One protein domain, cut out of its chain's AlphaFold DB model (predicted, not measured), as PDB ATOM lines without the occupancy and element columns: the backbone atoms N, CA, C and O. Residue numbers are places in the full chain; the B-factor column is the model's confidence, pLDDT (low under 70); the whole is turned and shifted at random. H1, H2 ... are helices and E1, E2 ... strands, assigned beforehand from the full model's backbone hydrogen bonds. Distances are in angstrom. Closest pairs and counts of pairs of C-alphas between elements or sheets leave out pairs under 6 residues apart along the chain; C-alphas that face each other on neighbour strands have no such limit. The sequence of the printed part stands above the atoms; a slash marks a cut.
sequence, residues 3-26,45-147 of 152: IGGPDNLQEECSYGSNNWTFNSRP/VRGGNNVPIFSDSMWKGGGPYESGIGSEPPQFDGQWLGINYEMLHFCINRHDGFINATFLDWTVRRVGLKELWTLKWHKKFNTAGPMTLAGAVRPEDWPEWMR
ATOM      1  N   ILE A   3      52.910 -61.182 -17.031       77.50
ATOM      2  CA  ILE A   3      54.202 -61.115 -16.338       77.50
ATOM      3  C   ILE A   3      54.975 -59.912 -16.877       77.50
ATOM      4  O   ILE A   3      55.014 -59.699 -18.091       77.50
ATOM      5  N   GLY A   4      55.583 -59.121 -15.993       77.62
ATOM      6  CA  GLY A   4      56.484 -58.046 -16.402       77.62
ATOM      7  C   GLY A   4      56.924 -57.148 -15.250       77.62
ATOM      8  O   GLY A   4      56.938 -57.554 -14.095       77.62
ATOM      9  N   GLY A   5      57.329 -55.920 -15.587       70.88
ATOM     10  CA  GLY A   5      57.960 -55.016 -14.622       70.88
ATOM     11  C   GLY A   5      59.437 -55.354 -14.358       70.88
ATOM     12  O   GLY A   5      59.969 -56.281 -14.967       70.88
ATOM     13  N   PRO A   6      60.117 -54.576 -13.493       71.88
ATOM     14  CA  PRO A   6      61.551 -54.729 -13.227       71.88
ATOM     15  C   PRO A   6      61.931 -56.113 -12.689       71.88
ATOM     16  O   PRO A   6      62.993 -56.626 -13.026       71.88
ATOM     17  N   ASP A   7      61.029 -56.724 -11.919       81.12
ATOM     18  CA  ASP A   7      61.260 -57.995 -11.227       81.12
ATOM     19  C   ASP A   7      60.619 -59.196 -11.942       81.12
ATOM     20  O   ASP A   7      60.650 -60.315 -11.435       81.12
ATOM     21  N   ASN A   8      60.033 -58.972 -13.127       80.88
ATOM     22  CA  ASN A   8      59.380 -59.998 -13.943       80.88
ATOM     23  C   ASN A   8      58.359 -60.843 -13.151       80.88
ATOM     24  O   ASN A   8      58.319 -62.070 -13.260       80.88
ATOM     25  N   LEU A   9      57.552 -60.168 -12.329       80.69
ATOM     26  CA  LEU A   9      56.547 -60.789 -11.473       80.69
ATOM     27  C   LEU A   9      55.203 -60.898 -12.190       80.69
ATOM     28  O   LEU A   9      54.954 -60.248 -13.208       80.69
ATOM     29  N   GLN A  10      54.333 -61.733 -11.629       81.56
ATOM     30  CA  GLN A  10      52.926 -61.760 -11.993       81.56
ATOM     31  C   GLN A  10      52.277 -60.433 -11.597       81.56
ATOM     32  O   GLN A  10      52.334 -60.020 -10.441       81.56
ATOM     33  N   GLU A  11      51.667 -59.775 -12.572       79.38
ATOM     34  CA  GLU A  11      51.008 -58.488 -12.395       79.38
ATOM     35  C   GLU A  11      49.496 -58.700 -12.430       79.38
ATOM     36  O   GLU A  11      48.930 -59.219 -13.402       79.38
ATOM     37  N   GLU A  12      48.840 -58.253 -11.365       82.69
ATOM     38  CA  GLU A  12      47.391 -58.200 -11.257       82.69
ATOM     39  C   GLU A  12      46.958 -56.739 -11.266       82.69
ATOM     40  O   GLU A  12      47.153 -55.991 -10.309       82.69
ATOM     41  N   CYS A  13      46.393 -56.305 -12.388       89.38
ATOM     42  CA  CYS A  13      45.906 -54.942 -12.540       89.38
ATOM     43  C   CYS A  13      44.381 -54.917 -12.492       89.38
ATOM     44  O   CYS A  13      43.698 -55.716 -13.136       89.38
ATOM     45  N   SER A  14      43.851 -53.956 -11.738       90.94
ATOM     46  CA  SER A  14      42.433 -53.588 -11.799       90.94
ATOM     47  C   SER A  14      42.213 -52.383 -12.715       90.94
ATOM     48  O   SER A  14      41.204 -52.307 -13.397       90.94
ATOM     49  N   TYR A  15      43.169 -51.467 -12.813       95.56
ATOM     50  CA  TYR A  15      43.044 -50.299 -13.677       95.56
ATOM     51  C   TYR A  15      44.362 -50.016 -14.384       95.56
ATOM     52  O   TYR A  15      45.431 -50.384 -13.893       95.56
ATOM     53  N   GLY A  16      44.275 -49.361 -15.537       96.12
ATOM     54  CA  GLY A  16      45.414 -49.052 -16.384       96.12
ATOM     55  C   GLY A  16      45.325 -47.652 -16.969       96.12
ATOM     56  O   GLY A  16      44.242 -47.129 -17.234       96.12
ATOM     57  N   SER A  17      46.490 -47.043 -17.167       97.06
ATOM     58  CA  SER A  17      46.602 -45.705 -17.751       97.06
ATOM     59  C   SER A  17      46.621 -45.722 -19.274       97.06
ATOM     60  O   SER A  17      47.185 -46.621 -19.901       97.06
ATOM     61  N   ASN A  18      46.033 -44.691 -19.878       97.75
ATOM     62  CA  ASN A  18      46.293 -44.377 -21.274       97.75
ATOM     63  C   ASN A  18      47.704 -43.777 -21.396       97.75
ATOM     64  O   ASN A  18      47.934 -42.614 -21.049       97.75
ATOM     65  N   ASN A  19      48.641 -44.553 -21.940       96.88
ATOM     66  CA  ASN A  19      50.048 -44.171 -22.071       96.88
ATOM     67  C   ASN A  19      50.255 -42.957 -23.000       96.88
ATOM     68  O   ASN A  19      51.275 -42.270 -22.918       96.88
ATOM     69  N   TRP A  20      49.280 -42.629 -23.853       97.38
ATOM     70  CA  TRP A  20      49.310 -41.436 -24.706       97.38
ATOM     71  C   TRP A  20      49.089 -40.124 -23.944       97.38
ATOM     72  O   TRP A  20      49.234 -39.037 -24.509       97.38
ATOM     73  N   THR A  21      48.741 -40.188 -22.660       96.25
ATOM     74  CA  THR A  21      48.594 -39.001 -21.802       96.25
ATOM     75  C   THR A  21      49.901 -38.565 -21.146       96.25
ATOM     76  O   THR A  21      49.961 -37.468 -20.590       96.25
ATOM     77  N   PHE A  22      50.969 -39.366 -21.247       94.00
ATOM     78  CA  PHE A  22      52.270 -39.006 -20.691       94.00
ATOM     79  C   PHE A  22      52.765 -37.676 -21.255       94.00
ATOM     80  O   PHE A  22      52.745 -37.455 -22.468       94.00
ATOM     81  N   ASN A  23      53.263 -36.818 -20.366       92.44
ATOM     82  CA  ASN A  23      53.946 -35.593 -20.750       92.44
ATOM     83  C   ASN A  23      55.388 -35.928 -21.154       92.44
ATOM     84  O   ASN A  23      56.244 -36.189 -20.304       92.44
ATOM     85  N   SER A  24      55.644 -35.981 -22.461       89.56
ATOM     86  CA  SER A  24      56.974 -36.284 -22.988       89.56
ATOM     87  C   SER A  24      57.961 -35.162 -22.662       89.56
ATOM     88  O   SER A  24      57.655 -33.986 -22.858       89.56
ATOM     89  N   ARG A  25      59.176 -35.517 -22.228       89.31
ATOM     90  CA  ARG A  25      60.257 -34.541 -22.012       89.31
ATOM     91  C   ARG A  25      60.644 -33.858 -23.336       89.31
ATOM     92  O   ARG A  25      60.614 -34.524 -24.374       89.31
ATOM     93  N   PRO A  26      61.061 -32.577 -23.324       90.88
ATOM     94  CA  PRO A  26      61.587 -31.920 -24.518       90.88
ATOM     95  C   PRO A  26      62.700 -32.748 -25.179       90.88
ATOM     96  O   PRO A  26      63.585 -33.256 -24.496       90.88
ATOM     97  N   VAL A  45      42.606 -29.708 -23.437       94.44
ATOM     98  CA  VAL A  45      42.292 -30.183 -24.785       94.44
ATOM     99  C   VAL A  45      40.795 -30.060 -25.050       94.44
ATOM    100  O   VAL A  45      39.960 -30.534 -24.282       94.44
ATOM    101  N   ARG A  46      40.437 -29.454 -26.186       95.31
ATOM    102  CA  ARG A  46      39.049 -29.430 -26.666       95.31
ATOM    103  C   ARG A  46      38.574 -30.858 -26.957       95.31
ATOM    104  O   ARG A  46      39.234 -31.574 -27.703       95.31
ATOM    105  N   GLY A  47      37.412 -31.232 -26.424       96.19
ATOM    106  CA  GLY A  47      36.883 -32.594 -26.556       96.19
ATOM    107  C   GLY A  47      37.530 -33.597 -25.595       96.19
ATOM    108  O   GLY A  47      37.533 -34.792 -25.879       96.19
ATOM    109  N   GLY A  48      38.096 -33.126 -24.474       97.19
ATOM    110  CA  GLY A  48      38.699 -33.978 -23.442       97.19
ATOM    111  C   GLY A  48      37.753 -35.048 -22.881       97.19
ATOM    112  O   GLY A  48      38.218 -36.117 -22.503       97.19
ATOM    113  N   ASN A  49      36.439 -34.822 -22.955       96.88
ATOM    114  CA  ASN A  49      35.380 -35.778 -22.617       96.88
ATOM    115  C   ASN A  49      35.338 -37.038 -23.510       96.88
ATOM    116  O   ASN A  49      34.570 -37.955 -23.232       96.88
ATOM    117  N   ASN A  50      36.123 -37.086 -24.594       97.75
ATOM    118  CA  ASN A  50      36.286 -38.264 -25.457       97.75
ATOM    119  C   ASN A  50      37.715 -38.845 -25.425       97.75
ATOM    120  O   ASN A  50      38.041 -39.747 -26.196       97.75
ATOM    121  N   VAL A  51      38.586 -38.317 -24.562       98.44
ATOM    122  CA  VAL A  51      39.962 -38.791 -24.381       98.44
ATOM    123  C   VAL A  51      40.056 -39.584 -23.075       98.44
ATOM    124  O   VAL A  51      40.056 -38.964 -22.013       98.44
ATOM    125  N   PRO A  52      40.141 -40.926 -23.108       98.06
ATOM    126  CA  PRO A  52      40.284 -41.722 -21.893       98.06
ATOM    127  C   PRO A  52      41.667 -41.496 -21.273       98.06
ATOM    128  O   PRO A  52      42.661 -41.383 -21.994       98.06
ATOM    129  N   ILE A  53      41.751 -41.446 -19.945       97.44
ATOM    130  CA  ILE A  53      43.023 -41.291 -19.214       97.44
ATOM    131  C   ILE A  53      43.337 -42.485 -18.311       97.44
ATOM    132  O   ILE A  53      44.502 -42.849 -18.152       97.44
ATOM    133  N   PHE A  54      42.306 -43.114 -17.750       97.56
ATOM    134  CA  PHE A  54      42.420 -44.239 -16.829       97.56
ATOM    135  C   PHE A  54      41.144 -45.072 -16.907       97.56
ATOM    136  O   PHE A  54      40.058 -44.502 -16.989       97.56
ATOM    137  N   SER A  55      41.266 -46.394 -16.924       97.75
ATOM    138  CA  SER A  55      40.124 -47.283 -17.144       97.75
ATOM    139  C   SER A  55      40.370 -48.665 -16.557       97.75
ATOM    140  O   SER A  55      41.521 -49.005 -16.262       97.75
ATOM    141  N   ASP A  56      39.312 -49.467 -16.417       97.31
ATOM    142  CA  ASP A  56      39.458 -50.900 -16.155       97.31
ATOM    143  C   ASP A  56      40.460 -51.504 -17.138       97.31
ATOM    144  O   ASP A  56      40.421 -51.233 -18.340       97.31
ATOM    145  N   SER A  57      41.387 -52.291 -16.604       95.62
ATOM    146  CA  SER A  57      42.424 -52.919 -17.408       95.62
ATOM    147  C   SER A  57      42.972 -54.162 -16.723       95.62
ATOM    148  O   SER A  57      43.019 -54.232 -15.494       95.62
ATOM    149  N   MET A  58      43.415 -55.131 -17.523       93.44
ATOM    150  CA  MET A  58      44.169 -56.304 -17.066       93.44
ATOM    151  C   MET A  58      45.691 -56.073 -17.053       93.44
ATOM    152  O   MET A  58      46.446 -56.953 -16.645       93.44
ATOM    153  N   TRP A  59      46.142 -54.885 -17.470       93.69
ATOM    154  CA  TRP A  59      47.540 -54.444 -17.433       93.69
ATOM    155  C   TRP A  59      47.677 -53.014 -16.895       93.69
ATOM    156  O   TRP A  59      46.707 -52.260 -16.831       93.69
ATOM    157  N   LYS A  60      48.902 -52.601 -16.563       92.31
ATOM    158  CA  LYS A  60      49.217 -51.281 -15.974       92.31
ATOM    159  C   LYS A  60      48.833 -50.092 -16.871       92.31
ATOM    160  O   LYS A  60      48.758 -48.945 -16.425       92.31
ATOM    161  N   GLY A  61      48.588 -50.357 -18.149       94.88
ATOM    162  CA  GLY A  61      48.151 -49.382 -19.132       94.88
ATOM    163  C   GLY A  61      48.345 -49.886 -20.550       94.88
ATOM    164  O   GLY A  61      48.640 -51.058 -20.787       94.88
ATOM    165  N   GLY A  62      48.222 -48.981 -21.501       95.62
ATOM    166  CA  GLY A  62      48.438 -49.261 -22.911       95.62
ATOM    167  C   GLY A  62      48.312 -47.988 -23.729       95.62
ATOM    168  O   GLY A  62      47.768 -46.985 -23.266       95.62
ATOM    169  N   GLY A  63      48.841 -48.021 -24.942       96.50
ATOM    170  CA  GLY A  63      48.641 -46.998 -25.956       96.50
ATOM    171  C   GLY A  63      47.960 -47.551 -27.207       96.50
ATOM    172  O   GLY A  63      48.605 -47.566 -28.251       96.50
ATOM    173  N   PRO A  64      46.663 -47.920 -27.147       97.00
ATOM    174  CA  PRO A  64      45.959 -48.495 -28.285       97.00
ATOM    175  C   PRO A  64      46.079 -47.637 -29.545       97.00
ATOM    176  O   PRO A  64      46.103 -46.401 -29.477       97.00
ATOM    177  N   TYR A  65      46.100 -48.328 -30.679       96.75
ATOM    178  CA  TYR A  65      45.952 -47.764 -32.015       96.75
ATOM    179  C   TYR A  65      44.577 -48.150 -32.565       96.75
ATOM    180  O   TYR A  65      43.931 -49.068 -32.066       96.75
ATOM    181  N   GLU A  66      44.130 -47.456 -33.603       96.00
ATOM    182  CA  GLU A  66      42.873 -47.733 -34.306       96.00
ATOM    183  C   GLU A  66      42.962 -48.924 -35.274       96.00
ATOM    184  O   GLU A  66      41.968 -49.300 -35.888       96.00
ATOM    185  N   SER A  67      44.171 -49.441 -35.515       94.88
ATOM    186  CA  SER A  67      44.439 -50.497 -36.492       94.88
ATOM    187  C   SER A  67      45.667 -51.330 -36.111       94.88
ATOM    188  O   SER A  67      46.442 -50.959 -35.225       94.88
ATOM    189  N   GLY A  68      45.839 -52.464 -36.794       95.19
ATOM    190  CA  GLY A  68      46.898 -53.434 -36.509       95.19
ATOM    191  C   GLY A  68      46.691 -54.171 -35.184       95.19
ATOM    192  O   GLY A  68      45.623 -54.096 -34.578       95.19
ATOM    193  N   ILE A  69      47.739 -54.858 -34.716       94.50
ATOM    194  CA  ILE A  69      47.683 -55.730 -33.523       94.50
ATOM    195  C   ILE A  69      47.220 -54.999 -32.254       94.50
ATOM    196  O   ILE A  69      46.555 -55.574 -31.399       94.50
ATOM    197  N   GLY A  70      47.524 -53.700 -32.146       93.12
ATOM    198  CA  GLY A  70      47.137 -52.867 -31.007       93.12
ATOM    199  C   GLY A  70      45.653 -52.497 -30.981       93.12
ATOM    200  O   GLY A  70      45.233 -51.863 -30.018       93.12
ATOM    201  N   SER A  71      44.888 -52.875 -32.011       96.31
ATOM    202  CA  SER A  71      43.456 -52.612 -32.180       96.31
ATOM    203  C   SER A  71      42.607 -53.886 -32.208       96.31
ATOM    204  O   SER A  71      41.388 -53.790 -32.352       96.31
ATOM    205  N   GLU A  72      43.204 -55.075 -32.145       95.75
ATOM    206  CA  GLU A  72      42.444 -56.318 -32.288       95.75
ATOM    207  C   GLU A  72      41.482 -56.523 -31.106       95.75
ATOM    208  O   GLU A  72      41.873 -56.306 -29.954       95.75
ATOM    209  N   PRO A  73      40.220 -56.922 -31.354       97.38
ATOM    210  CA  PRO A  73      39.304 -57.292 -30.285       97.38
ATOM    211  C   PRO A  73      39.687 -58.653 -29.671       97.38
ATOM    212  O   PRO A  73      40.184 -59.533 -30.387       97.38
ATOM    213  N   PRO A  74      39.412 -58.878 -28.371       97.50
ATOM    214  CA  PRO A  74      39.700 -60.156 -27.731       97.50
ATOM    215  C   PRO A  74      38.835 -61.263 -28.326       97.50
ATOM    216  O   PRO A  74      37.625 -61.108 -28.442       97.50
ATOM    217  N   GLN A  75      39.412 -62.419 -28.635       98.06
ATOM    218  CA  GLN A  75      38.677 -63.594 -29.117       98.06
ATOM    219  C   GLN A  75      37.827 -64.254 -28.020       98.06
ATOM    220  O   GLN A  75      36.851 -64.937 -28.318       98.06
ATOM    221  N   PHE A  76      38.173 -64.015 -26.756       97.56
ATOM    222  CA  PHE A  76      37.409 -64.370 -25.561       97.56
ATOM    223  C   PHE A  76      37.712 -63.355 -24.451       97.56
ATOM    224  O   PHE A  76      38.748 -62.684 -24.489       97.56
ATOM    225  N   ASP A  77      36.826 -63.238 -23.462       96.44
ATOM    226  CA  ASP A  77      37.022 -62.304 -22.351       96.44
ATOM    227  C   ASP A  77      38.307 -62.614 -21.561       96.44
ATOM    228  O   ASP A  77      38.581 -63.761 -21.201       96.44
ATOM    229  N   GLY A  78      39.115 -61.582 -21.314       92.75
ATOM    230  CA  GLY A  78      40.401 -61.702 -20.627       92.75
ATOM    231  C   GLY A  78      41.542 -62.299 -21.465       92.75
ATOM    232  O   GLY A  78      42.557 -62.709 -20.894       92.75
ATOM    233  N   GLN A  79      41.414 -62.365 -22.798       95.38
ATOM    234  CA  GLN A  79      42.498 -62.832 -23.669       95.38
ATOM    235  C   GLN A  79      43.767 -61.982 -23.503       95.38
ATOM    236  O   GLN A  79      43.765 -60.780 -23.750       95.38
ATOM    237  N   TRP A  80      44.886 -62.641 -23.186       92.19
ATOM    238  CA  TRP A  80      46.213 -62.032 -23.114       92.19
ATOM    239  C   TRP A  80      47.126 -62.559 -24.224       92.19
ATOM    240  O   TRP A  80      47.400 -63.757 -24.279       92.19
ATOM    241  N   LEU A  81      47.642 -61.657 -25.063       93.69
ATOM    242  CA  LEU A  81      48.587 -61.972 -26.146       93.69
ATOM    243  C   LEU A  81      49.935 -61.238 -26.011       93.69
ATOM    244  O   LEU A  81      50.785 -61.306 -26.897       93.69
ATOM    245  N   GLY A  82      50.159 -60.560 -24.882       91.44
ATOM    246  CA  GLY A  82      51.375 -59.796 -24.609       91.44
ATOM    247  C   GLY A  82      51.193 -58.285 -24.737       91.44
ATOM    248  O   GLY A  82      50.183 -57.794 -25.231       91.44
ATOM    249  N   ILE A  83      52.224 -57.550 -24.313       90.69
ATOM    250  CA  ILE A  83      52.183 -56.094 -24.089       90.69
ATOM    251  C   ILE A  83      51.881 -55.243 -25.333       90.69
ATOM    252  O   ILE A  83      51.555 -54.070 -25.189       90.69
ATOM    253  N   ASN A  84      52.011 -55.810 -26.537       92.38
ATOM    254  CA  ASN A  84      51.795 -55.103 -27.803       92.38
ATOM    255  C   ASN A  84      50.320 -55.090 -28.242       92.38
ATOM    256  O   ASN A  84      49.957 -54.328 -29.137       92.38
ATOM    257  N   TYR A  85      49.464 -55.910 -27.626       95.31
ATOM    258  CA  TYR A  85      48.034 -55.985 -27.935       95.31
ATOM    259  C   TYR A  85      47.256 -55.010 -27.046       95.31
ATOM    260  O   TYR A  85      46.432 -55.390 -26.216       95.31
ATOM    261  N   GLU A  86      47.582 -53.724 -27.181       95.50
ATOM    262  CA  GLU A  86      47.257 -52.706 -26.179       95.50
ATOM    263  C   GLU A  86      45.744 -52.479 -25.984       95.50
ATOM    264  O   GLU A  86      45.337 -52.192 -24.861       95.50
ATOM    265  N   MET A  87      44.892 -52.661 -27.007       97.88
ATOM    266  CA  MET A  87      43.429 -52.600 -26.831       97.88
ATOM    267  C   MET A  87      42.886 -53.745 -25.963       97.88
ATOM    268  O   MET A  87      41.970 -53.523 -25.168       97.88
ATOM    269  N   LEU A  88      43.475 -54.948 -26.038       96.31
ATOM    270  CA  LEU A  88      43.056 -56.093 -25.216       96.31
ATOM    271  C   LEU A  88      43.185 -55.793 -23.727       96.31
ATOM    272  O   LEU A  88      42.390 -56.279 -22.931       96.31
ATOM    273  N   HIS A  89      44.166 -54.970 -23.348       96.12
ATOM    274  CA  HIS A  89      44.370 -54.600 -21.953       96.12
ATOM    275  C   HIS A  89      43.114 -53.960 -21.355       96.12
ATOM    276  O   HIS A  89      42.802 -54.244 -20.203       96.12
ATOM    277  N   PHE A  90      42.393 -53.154 -22.141       97.94
ATOM    278  CA  PHE A  90      41.211 -52.403 -21.714       97.94
ATOM    279  C   PHE A  90      39.886 -53.089 -22.068       97.94
ATOM    280  O   PHE A  90      38.893 -52.889 -21.372       97.94
ATOM    281  N   CYS A  91      39.838 -53.892 -23.137       97.94
ATOM    282  CA  CYS A  91      38.620 -54.580 -23.568       97.94
ATOM    283  C   CYS A  91      38.369 -55.855 -22.745       97.94
ATOM    284  O   CYS A  91      38.559 -56.971 -23.225       97.94
ATOM    285  N   ILE A  92      37.924 -55.677 -21.501       95.88
ATOM    286  CA  ILE A  92      37.612 -56.758 -20.559       95.88
ATOM    287  C   ILE A  92      36.191 -56.614 -20.014       95.88
ATOM    288  O   ILE A  92      35.767 -55.528 -19.618       95.88
ATOM    289  N   ASN A  93      35.439 -57.711 -19.968       95.94
ATOM    290  CA  ASN A  93      34.023 -57.696 -19.619       95.94
ATOM    291  C   ASN A  93      33.779 -57.753 -18.103       95.94
ATOM    292  O   ASN A  93      33.196 -58.696 -17.574       95.94
ATOM    293  N   ARG A  94      34.210 -56.718 -17.377       90.56
ATOM    294  CA  ARG A  94      34.023 -56.656 -15.916       90.56
ATOM    295  C   ARG A  94      32.648 -56.170 -15.482       90.56
ATOM    296  O   ARG A  94      32.218 -56.471 -14.370       90.56
ATOM    297  N   HIS A  95      31.971 -55.406 -16.336       96.06
ATOM    298  CA  HIS A  95      30.705 -54.760 -15.998       96.06
ATOM    299  C   HIS A  95      29.611 -55.015 -17.037       96.06
ATOM    300  O   HIS A  95      28.897 -54.078 -17.393       96.06
ATOM    301  N   ASP A  96      29.479 -56.267 -17.487       95.44
ATOM    302  CA  ASP A  96      28.384 -56.762 -18.339       95.44
ATOM    303  C   ASP A  96      28.176 -55.926 -19.617       95.44
ATOM    304  O   ASP A  96      27.187 -55.220 -19.798       95.44
ATOM    305  N   GLY A  97      29.192 -55.936 -20.479       97.50
ATOM    306  CA  GLY A  97      29.263 -55.172 -21.725       97.50
ATOM    307  C   GLY A  97      29.892 -53.787 -21.587       97.50
ATOM    308  O   GLY A  97      29.946 -53.046 -22.573       97.50
ATOM    309  N   PHE A  98      30.394 -53.439 -20.398       98.44
ATOM    310  CA  PHE A  98      30.962 -52.124 -20.104       98.44
ATOM    311  C   PHE A  98      32.274 -52.189 -19.317       98.44
ATOM    312  O   PHE A  98      32.539 -53.150 -18.592       98.44
ATOM    313  N   ILE A  99      33.021 -51.085 -19.395       97.88
ATOM    314  CA  ILE A  99      34.088 -50.699 -18.467       97.88
ATOM    315  C   ILE A  99      33.820 -49.309 -17.882       97.88
ATOM    316  O   ILE A  99      33.023 -48.541 -18.427       97.88
ATOM    317  N   ASN A 100      34.486 -48.965 -16.786       97.94
ATOM    318  CA  ASN A 100      34.524 -47.612 -16.244       97.94
ATOM    319  C   ASN A 100      35.784 -46.887 -16.716       97.94
ATOM    320  O   ASN A 100      36.888 -47.407 -16.562       97.94
ATOM    321  N   ALA A 101      35.621 -45.665 -17.228       98.12
ATOM    322  CA  ALA A 101      36.732 -44.828 -17.661       98.12
ATOM    323  C   ALA A 101      36.608 -43.393 -17.136       98.12
ATOM    324  O   ALA A 101      35.522 -42.803 -17.118       98.12
ATOM    325  N   THR A 102      37.752 -42.829 -16.763       98.31
ATOM    326  CA  THR A 102      37.942 -41.395 -16.531       98.31
ATOM    327  C   THR A 102      38.469 -40.752 -17.806       98.31
ATOM    328  O   THR A 102      39.317 -41.324 -18.498       98.31
ATOM    329  N   PHE A 103      38.003 -39.543 -18.093       98.50
ATOM    330  CA  PHE A 103      38.342 -38.778 -19.284       98.50
ATOM    331  C   PHE A 103      39.209 -37.558 -18.953       98.50
ATOM    332  O   PHE A 103      39.361 -37.169 -17.796       98.50
ATOM    333  N   LEU A 104      39.827 -36.962 -19.972       97.31
ATOM    334  CA  LEU A 104      40.809 -35.882 -19.821       97.31
ATOM    335  C   LEU A 104      40.188 -34.572 -19.301       97.31
ATOM    336  O   LEU A 104      40.903 -33.709 -18.799       97.31
ATOM    337  N   ASP A 105      38.864 -34.439 -19.393       96.56
ATOM    338  CA  ASP A 105      38.081 -33.373 -18.756       96.56
ATOM    339  C   ASP A 105      37.663 -33.694 -17.307       96.56
ATOM    340  O   ASP A 105      36.876 -32.954 -16.718       96.56
ATOM    341  N   TRP A 106      38.202 -34.775 -16.735       96.19
ATOM    342  CA  TRP A 106      37.939 -35.278 -15.382       96.19
ATOM    343  C   TRP A 106      36.535 -35.840 -15.156       96.19
ATOM    344  O   TRP A 106      36.169 -36.135 -14.017       96.19
ATOM    345  N   THR A 107      35.754 -36.042 -16.218       97.19
ATOM    346  CA  THR A 107      34.500 -36.789 -16.115       97.19
ATOM    347  C   THR A 107      34.764 -38.290 -16.008       97.19
ATOM    348  O   THR A 107      35.786 -38.801 -16.467       97.19
ATOM    349  N   VAL A 108      33.827 -39.006 -15.389       98.00
ATOM    350  CA  VAL A 108      33.845 -40.467 -15.274       98.00
ATOM    351  C   VAL A 108      32.547 -40.998 -15.854       98.00
ATOM    352  O   VAL A 108      31.472 -40.488 -15.535       98.00
ATOM    353  N   ARG A 109      32.629 -42.030 -16.695       97.44
ATOM    354  CA  ARG A 109      31.439 -42.714 -17.208       97.44
ATOM    355  C   ARG A 109      31.719 -44.165 -17.557       97.44
ATOM    356  O   ARG A 109      32.862 -44.578 -17.750       97.44
ATOM    357  N   ARG A 110      30.627 -44.909 -17.708       97.69
ATOM    358  CA  ARG A 110      30.658 -46.224 -18.341       97.69
ATOM    359  C   ARG A 110      30.924 -46.060 -19.838       97.69
ATOM    360  O   ARG A 110      30.421 -45.125 -20.469       97.69
ATOM    361  N   VAL A 111      31.719 -46.973 -20.374       98.50
ATOM    362  CA  VAL A 111      32.099 -47.083 -21.783       98.50
ATOM    363  C   VAL A 111      31.722 -48.486 -22.232       98.50
ATOM    364  O   VAL A 111      32.063 -49.453 -21.551       98.50
ATOM    365  N   GLY A 112      30.981 -48.611 -23.331       98.56
ATOM    366  CA  GLY A 112      30.679 -49.929 -23.896       98.56
ATOM    367  C   GLY A 112      31.950 -50.607 -24.411       98.56
ATOM    368  O   GLY A 112      32.846 -49.923 -24.892       98.56
ATOM    369  N   LEU A 113      32.040 -51.938 -24.378       98.56
ATOM    370  CA  LEU A 113      33.259 -52.620 -24.849       98.56
ATOM    371  C   LEU A 113      33.617 -52.230 -26.291       98.56
ATOM    372  O   LEU A 113      34.732 -51.793 -26.545       98.56
ATOM    373  N   LYS A 114      32.647 -52.269 -27.212       98.62
ATOM    374  CA  LYS A 114      32.836 -51.841 -28.611       98.62
ATOM    375  C   LYS A 114      33.056 -50.326 -28.775       98.62
ATOM    376  O   LYS A 114      33.622 -49.894 -29.770       98.62
ATOM    377  N   GLU A 115      32.672 -49.515 -27.789       98.69
ATOM    378  CA  GLU A 115      32.885 -48.059 -27.801       98.69
ATOM    379  C   GLU A 115      34.372 -47.693 -27.654       98.69
ATOM    380  O   GLU A 115      34.786 -46.602 -28.038       98.69
ATOM    381  N   LEU A 116      35.220 -48.597 -27.147       98.50
ATOM    382  CA  LEU A 116      36.655 -48.332 -26.980       98.50
ATOM    383  C   LEU A 116      37.341 -47.901 -28.281       98.50
ATOM    384  O   LEU A 116      38.250 -47.069 -28.253       98.50
ATOM    385  N   TRP A 117      36.873 -48.410 -29.420       98.56
ATOM    386  CA  TRP A 117      37.389 -48.077 -30.748       98.56
ATOM    387  C   TRP A 117      36.904 -46.724 -31.283       98.56
ATOM    388  O   TRP A 117      37.456 -46.222 -32.261       98.56
ATOM    389  N   THR A 118      35.926 -46.088 -30.632       98.50
ATOM    390  CA  THR A 118      35.436 -44.747 -30.991       98.50
ATOM    391  C   THR A 118      36.046 -43.643 -30.121       98.50
ATOM    392  O   THR A 118      35.820 -42.452 -30.366       98.50
ATOM    393  N   LEU A 119      36.828 -44.005 -29.097       98.50
ATOM    394  CA  LEU A 119      37.480 -43.058 -28.194       98.50
ATOM    395  C   LEU A 119      38.775 -42.486 -28.782       98.50
ATOM    396  O   LEU A 119      39.503 -43.134 -29.532       98.50
ATOM    397  N   LYS A 120      39.111 -41.251 -28.402       98.38
ATOM    398  CA  LYS A 120      40.298 -40.549 -28.901       98.38
ATOM    399  C   LYS A 120      41.520 -40.831 -28.014       98.38
ATOM    400  O   LYS A 120      41.956 -39.969 -27.255       98.38
ATOM    401  N   TRP A 121      42.098 -42.030 -28.120       98.31
ATOM    402  CA  TRP A 121      43.239 -42.454 -27.287       98.31
ATOM    403  C   TRP A 121      44.469 -41.550 -27.434       98.31
ATOM    404  O   TRP A 121      45.037 -41.115 -26.433       98.31
ATOM    405  N   HIS A 122      44.830 -41.185 -28.666       97.81
ATOM    406  CA  HIS A 122      45.913 -40.243 -28.976       97.81
ATOM    407  C   HIS A 122      45.474 -39.166 -29.971       97.81
ATOM    408  O   HIS A 122      44.442 -39.280 -30.636       97.81
ATOM    409  N   LYS A 123      46.299 -38.123 -30.148       97.56
ATOM    410  CA  LYS A 123      45.996 -36.979 -31.036       97.56
ATOM    411  C   LYS A 123      45.643 -37.385 -32.470       97.56
ATOM    412  O   LYS A 123      44.887 -36.687 -33.146       97.56
ATOM    413  N   LYS A 124      46.205 -38.498 -32.944       97.81
ATOM    414  CA  LYS A 124      46.043 -39.000 -34.314       97.81
ATOM    415  C   LYS A 124      45.072 -40.172 -34.456       97.81
ATOM    416  O   LYS A 124      44.802 -40.525 -35.590       97.81
ATOM    417  N   PHE A 125      44.500 -40.673 -33.362       98.38
ATOM    418  CA  PHE A 125      43.636 -41.853 -33.384       98.38
ATOM    419  C   PHE A 125      42.422 -41.604 -34.282       98.38
ATOM    420  O   PHE A 125      41.697 -40.621 -34.067       98.38
ATOM    421  N   ASN A 126      42.212 -42.439 -35.296       98.00
ATOM    422  CA  ASN A 126      41.010 -42.378 -36.115       98.00
ATOM    423  C   ASN A 126      39.817 -43.006 -35.376       98.00
ATOM    424  O   ASN A 126      39.705 -44.221 -35.273       98.00
ATOM    425  N   THR A 127      38.894 -42.168 -34.902       98.00
ATOM    426  CA  THR A 127      37.664 -42.608 -34.214       98.00
ATOM    427  C   THR A 127      36.591 -43.137 -35.169       98.00
ATOM    428  O   THR A 127      35.530 -43.546 -34.722       98.00
ATOM    429  N   ALA A 128      36.857 -43.105 -36.477       97.94
ATOM    430  CA  ALA A 128      36.119 -43.803 -37.525       97.94
ATOM    431  C   ALA A 128      36.995 -44.932 -38.109       97.94
ATOM    432  O   ALA A 128      37.105 -45.096 -39.325       97.94
ATOM    433  N   GLY A 129      37.739 -45.626 -37.240       96.38
ATOM    434  CA  GLY A 129      38.624 -46.727 -37.611       96.38
ATOM    435  C   GLY A 129      37.860 -47.992 -38.032       96.38
ATOM    436  O   GLY A 129      36.638 -48.041 -37.895       96.38
ATOM    437  N   PRO A 130      38.560 -49.036 -38.509       96.31
ATOM    438  CA  PRO A 130      37.944 -50.250 -39.054       96.31
ATOM    439  C   PRO A 130      36.967 -50.960 -38.110       96.31
ATOM    440  O   PRO A 130      35.974 -51.505 -38.568       96.31
ATOM    441  N   MET A 131      37.213 -50.918 -36.797       96.94
ATOM    442  CA  MET A 131      36.365 -51.547 -35.772       96.94
ATOM    443  C   MET A 131      35.247 -50.613 -35.269       96.94
ATOM    444  O   MET A 131      34.934 -50.594 -34.082       96.94
ATOM    445  N   THR A 132      34.673 -49.795 -36.154       97.81
ATOM    446  CA  THR A 132      33.586 -48.848 -35.835       97.81
ATOM    447  C   THR A 132      32.514 -48.881 -36.917       97.81
ATOM    448  O   THR A 132      32.801 -49.252 -38.059       97.81
ATOM    449  N   LEU A 133      31.289 -48.445 -36.606       97.56
ATOM    450  CA  LEU A 133      30.217 -48.326 -37.603       97.56
ATOM    451  C   LEU A 133      30.615 -47.406 -38.766       97.56
ATOM    452  O   LEU A 133      30.331 -47.700 -39.925       97.56
ATOM    453  N   ALA A 134      31.330 -46.316 -38.475       97.31
ATOM    454  CA  ALA A 134      31.847 -45.405 -39.496       97.31
ATOM    455  C   ALA A 134      32.950 -46.041 -40.366       97.31
ATOM    456  O   ALA A 134      33.125 -45.645 -41.517       97.31
ATOM    457  N   GLY A 135      33.660 -47.040 -39.835       97.06
ATOM    458  CA  GLY A 135      34.591 -47.901 -40.567       97.06
ATOM    459  C   GLY A 135      33.935 -49.104 -41.249       97.06
ATOM    460  O   GLY A 135      34.653 -49.941 -41.788       97.06
ATOM    461  N   ALA A 136      32.599 -49.179 -41.244       97.12
ATOM    462  CA  ALA A 136      31.798 -50.263 -41.807       97.12
ATOM    463  C   ALA A 136      32.019 -51.642 -41.156       97.12
ATOM    464  O   ALA A 136      31.834 -52.664 -41.819       97.12
ATOM    465  N   VAL A 137      32.363 -51.680 -39.860       97.19
ATOM    466  CA  VAL A 137      32.361 -52.937 -39.097       97.19
ATOM    467  C   VAL A 137      30.957 -53.539 -39.099       97.19
ATOM    468  O   VAL A 137      29.964 -52.836 -38.893       97.19
ATOM    469  N   ARG A 138      30.862 -54.846 -39.320       97.06
ATOM    470  CA  ARG A 138      29.605 -55.595 -39.263       97.06
ATOM    471  C   ARG A 138      29.558 -56.455 -38.001       97.06
ATOM    472  O   ARG A 138      30.608 -56.787 -37.444       97.06
ATOM    473  N   PRO A 139      28.365 -56.869 -37.542       95.62
ATOM    474  CA  PRO A 139      28.231 -57.731 -36.370       95.62
ATOM    475  C   PRO A 139      29.088 -59.004 -36.440       95.62
ATOM    476  O   PRO A 139      29.653 -59.418 -35.432       95.62
ATOM    477  N   GLU A 140      29.221 -59.611 -37.620       96.81
ATOM    478  CA  GLU A 140      30.021 -60.818 -37.841       96.81
ATOM    479  C   GLU A 140      31.537 -60.605 -37.732       96.81
ATOM    480  O   GLU A 140      32.245 -61.569 -37.426       96.81
ATOM    481  N   ASP A 141      32.017 -59.374 -37.933       96.94
ATOM    482  CA  ASP A 141      33.437 -59.022 -37.845       96.94
ATOM    483  C   ASP A 141      33.908 -58.974 -36.373       96.94
ATOM    484  O   ASP A 141      35.103 -59.069 -36.089       96.94
ATOM    485  N   TRP A 142      32.972 -58.891 -35.417       98.19
ATOM    486  CA  TRP A 142      33.266 -59.027 -33.992       98.19
ATOM    487  C   TRP A 142      33.409 -60.500 -33.569       98.19
ATOM    488  O   TRP A 142      32.649 -61.361 -34.042       98.19
ATOM    489  N   PRO A 143      34.297 -60.796 -32.598       98.12
ATOM    490  CA  PRO A 143      34.344 -62.087 -31.916       98.12
ATOM    491  C   PRO A 143      32.971 -62.481 -31.368       98.12
ATOM    492  O   PRO A 143      32.226 -61.622 -30.897       98.12
ATOM    493  N   GLU A 144      32.637 -63.774 -31.411       98.19
ATOM    494  CA  GLU A 144      31.286 -64.285 -31.120       98.19
ATOM    495  C   GLU A 144      30.721 -63.758 -29.794       98.19
ATOM    496  O   GLU A 144      29.600 -63.245 -29.749       98.19
ATOM    497  N   TRP A 145      31.534 -63.788 -28.738       97.75
ATOM    498  CA  TRP A 145      31.146 -63.329 -27.407       97.75
ATOM    499  C   TRP A 145      30.857 -61.822 -27.339       97.75
ATOM    500  O   TRP A 145      30.157 -61.395 -26.434       97.75
ATOM    501  N   MET A 146      31.340 -61.012 -28.286       98.44
ATOM    502  CA  MET A 146      31.073 -59.570 -28.328       98.44
ATOM    503  C   MET A 146      29.860 -59.201 -29.179       98.44
ATOM    504  O   MET A 146      29.360 -58.082 -29.064       98.44
ATOM    505  N   ARG A 147      29.374 -60.094 -30.049       97.62
ATOM    506  CA  ARG A 147      28.369 -59.751 -31.074       97.62
ATOM    507  C   ARG A 147      27.073 -59.193 -30.496       97.62
ATOM    508  O   ARG A 147      26.460 -58.339 -31.122       97.62
TER     509      ARG A 147
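This is residues 3 to 26 and 45 to 147 of the 152 residues of an uncharacterized protein of marine sediment metagenome (UniProt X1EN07). With little regular structure, a small, strongly twisted antiparallel sheet, E2 E3 E4 E5, forms a wall, with helices H1 and H2 and much of the loops 57 to 85 and 119 to 147 to one side. The 127 printed residues, mixed in class, run E1 E2 E3 H1 E4 E5 H2, 34 in named elements. The whole is compact, radius of gyration of the C-alphas 14.2 A, spanning 41 by 35 by 26 A.

E2 is residues 15 to 18, E3 52 to 56, E4 98 to 103, 15.3 A, E5 108 to 112, 13.2 A. E1, 9 to 11, begins at C-alpha (56.547, -60.789, -11.473). H1 is 86 to 90; H2, 113 to 118, ends at C-alpha (35.436, -44.747, -30.991).

Within hydrogen-bond range are N 16 and O 55, 2.9 A, N 53 and O 102, 2.8 A, and, in hairpin E4 and E5, N 111 and O 99, 2.8 A. H1 and H2 only graze the sheet; the closest C-alphas of E3 and H1, Asp 56 and Phe 90, are 6.0 A apart. O i to N i+4 pairs within range: H1 0 of 1, H2 0 of 2; i+3: 2 of 2, 2 of 3. E1 is apart from E2.

Residues 27 to 44 are not printed; C-alphas 26 and 45 are 19.4 A apart. Link E3 to H1 is long. No printed residue is under 70 in pLDDT.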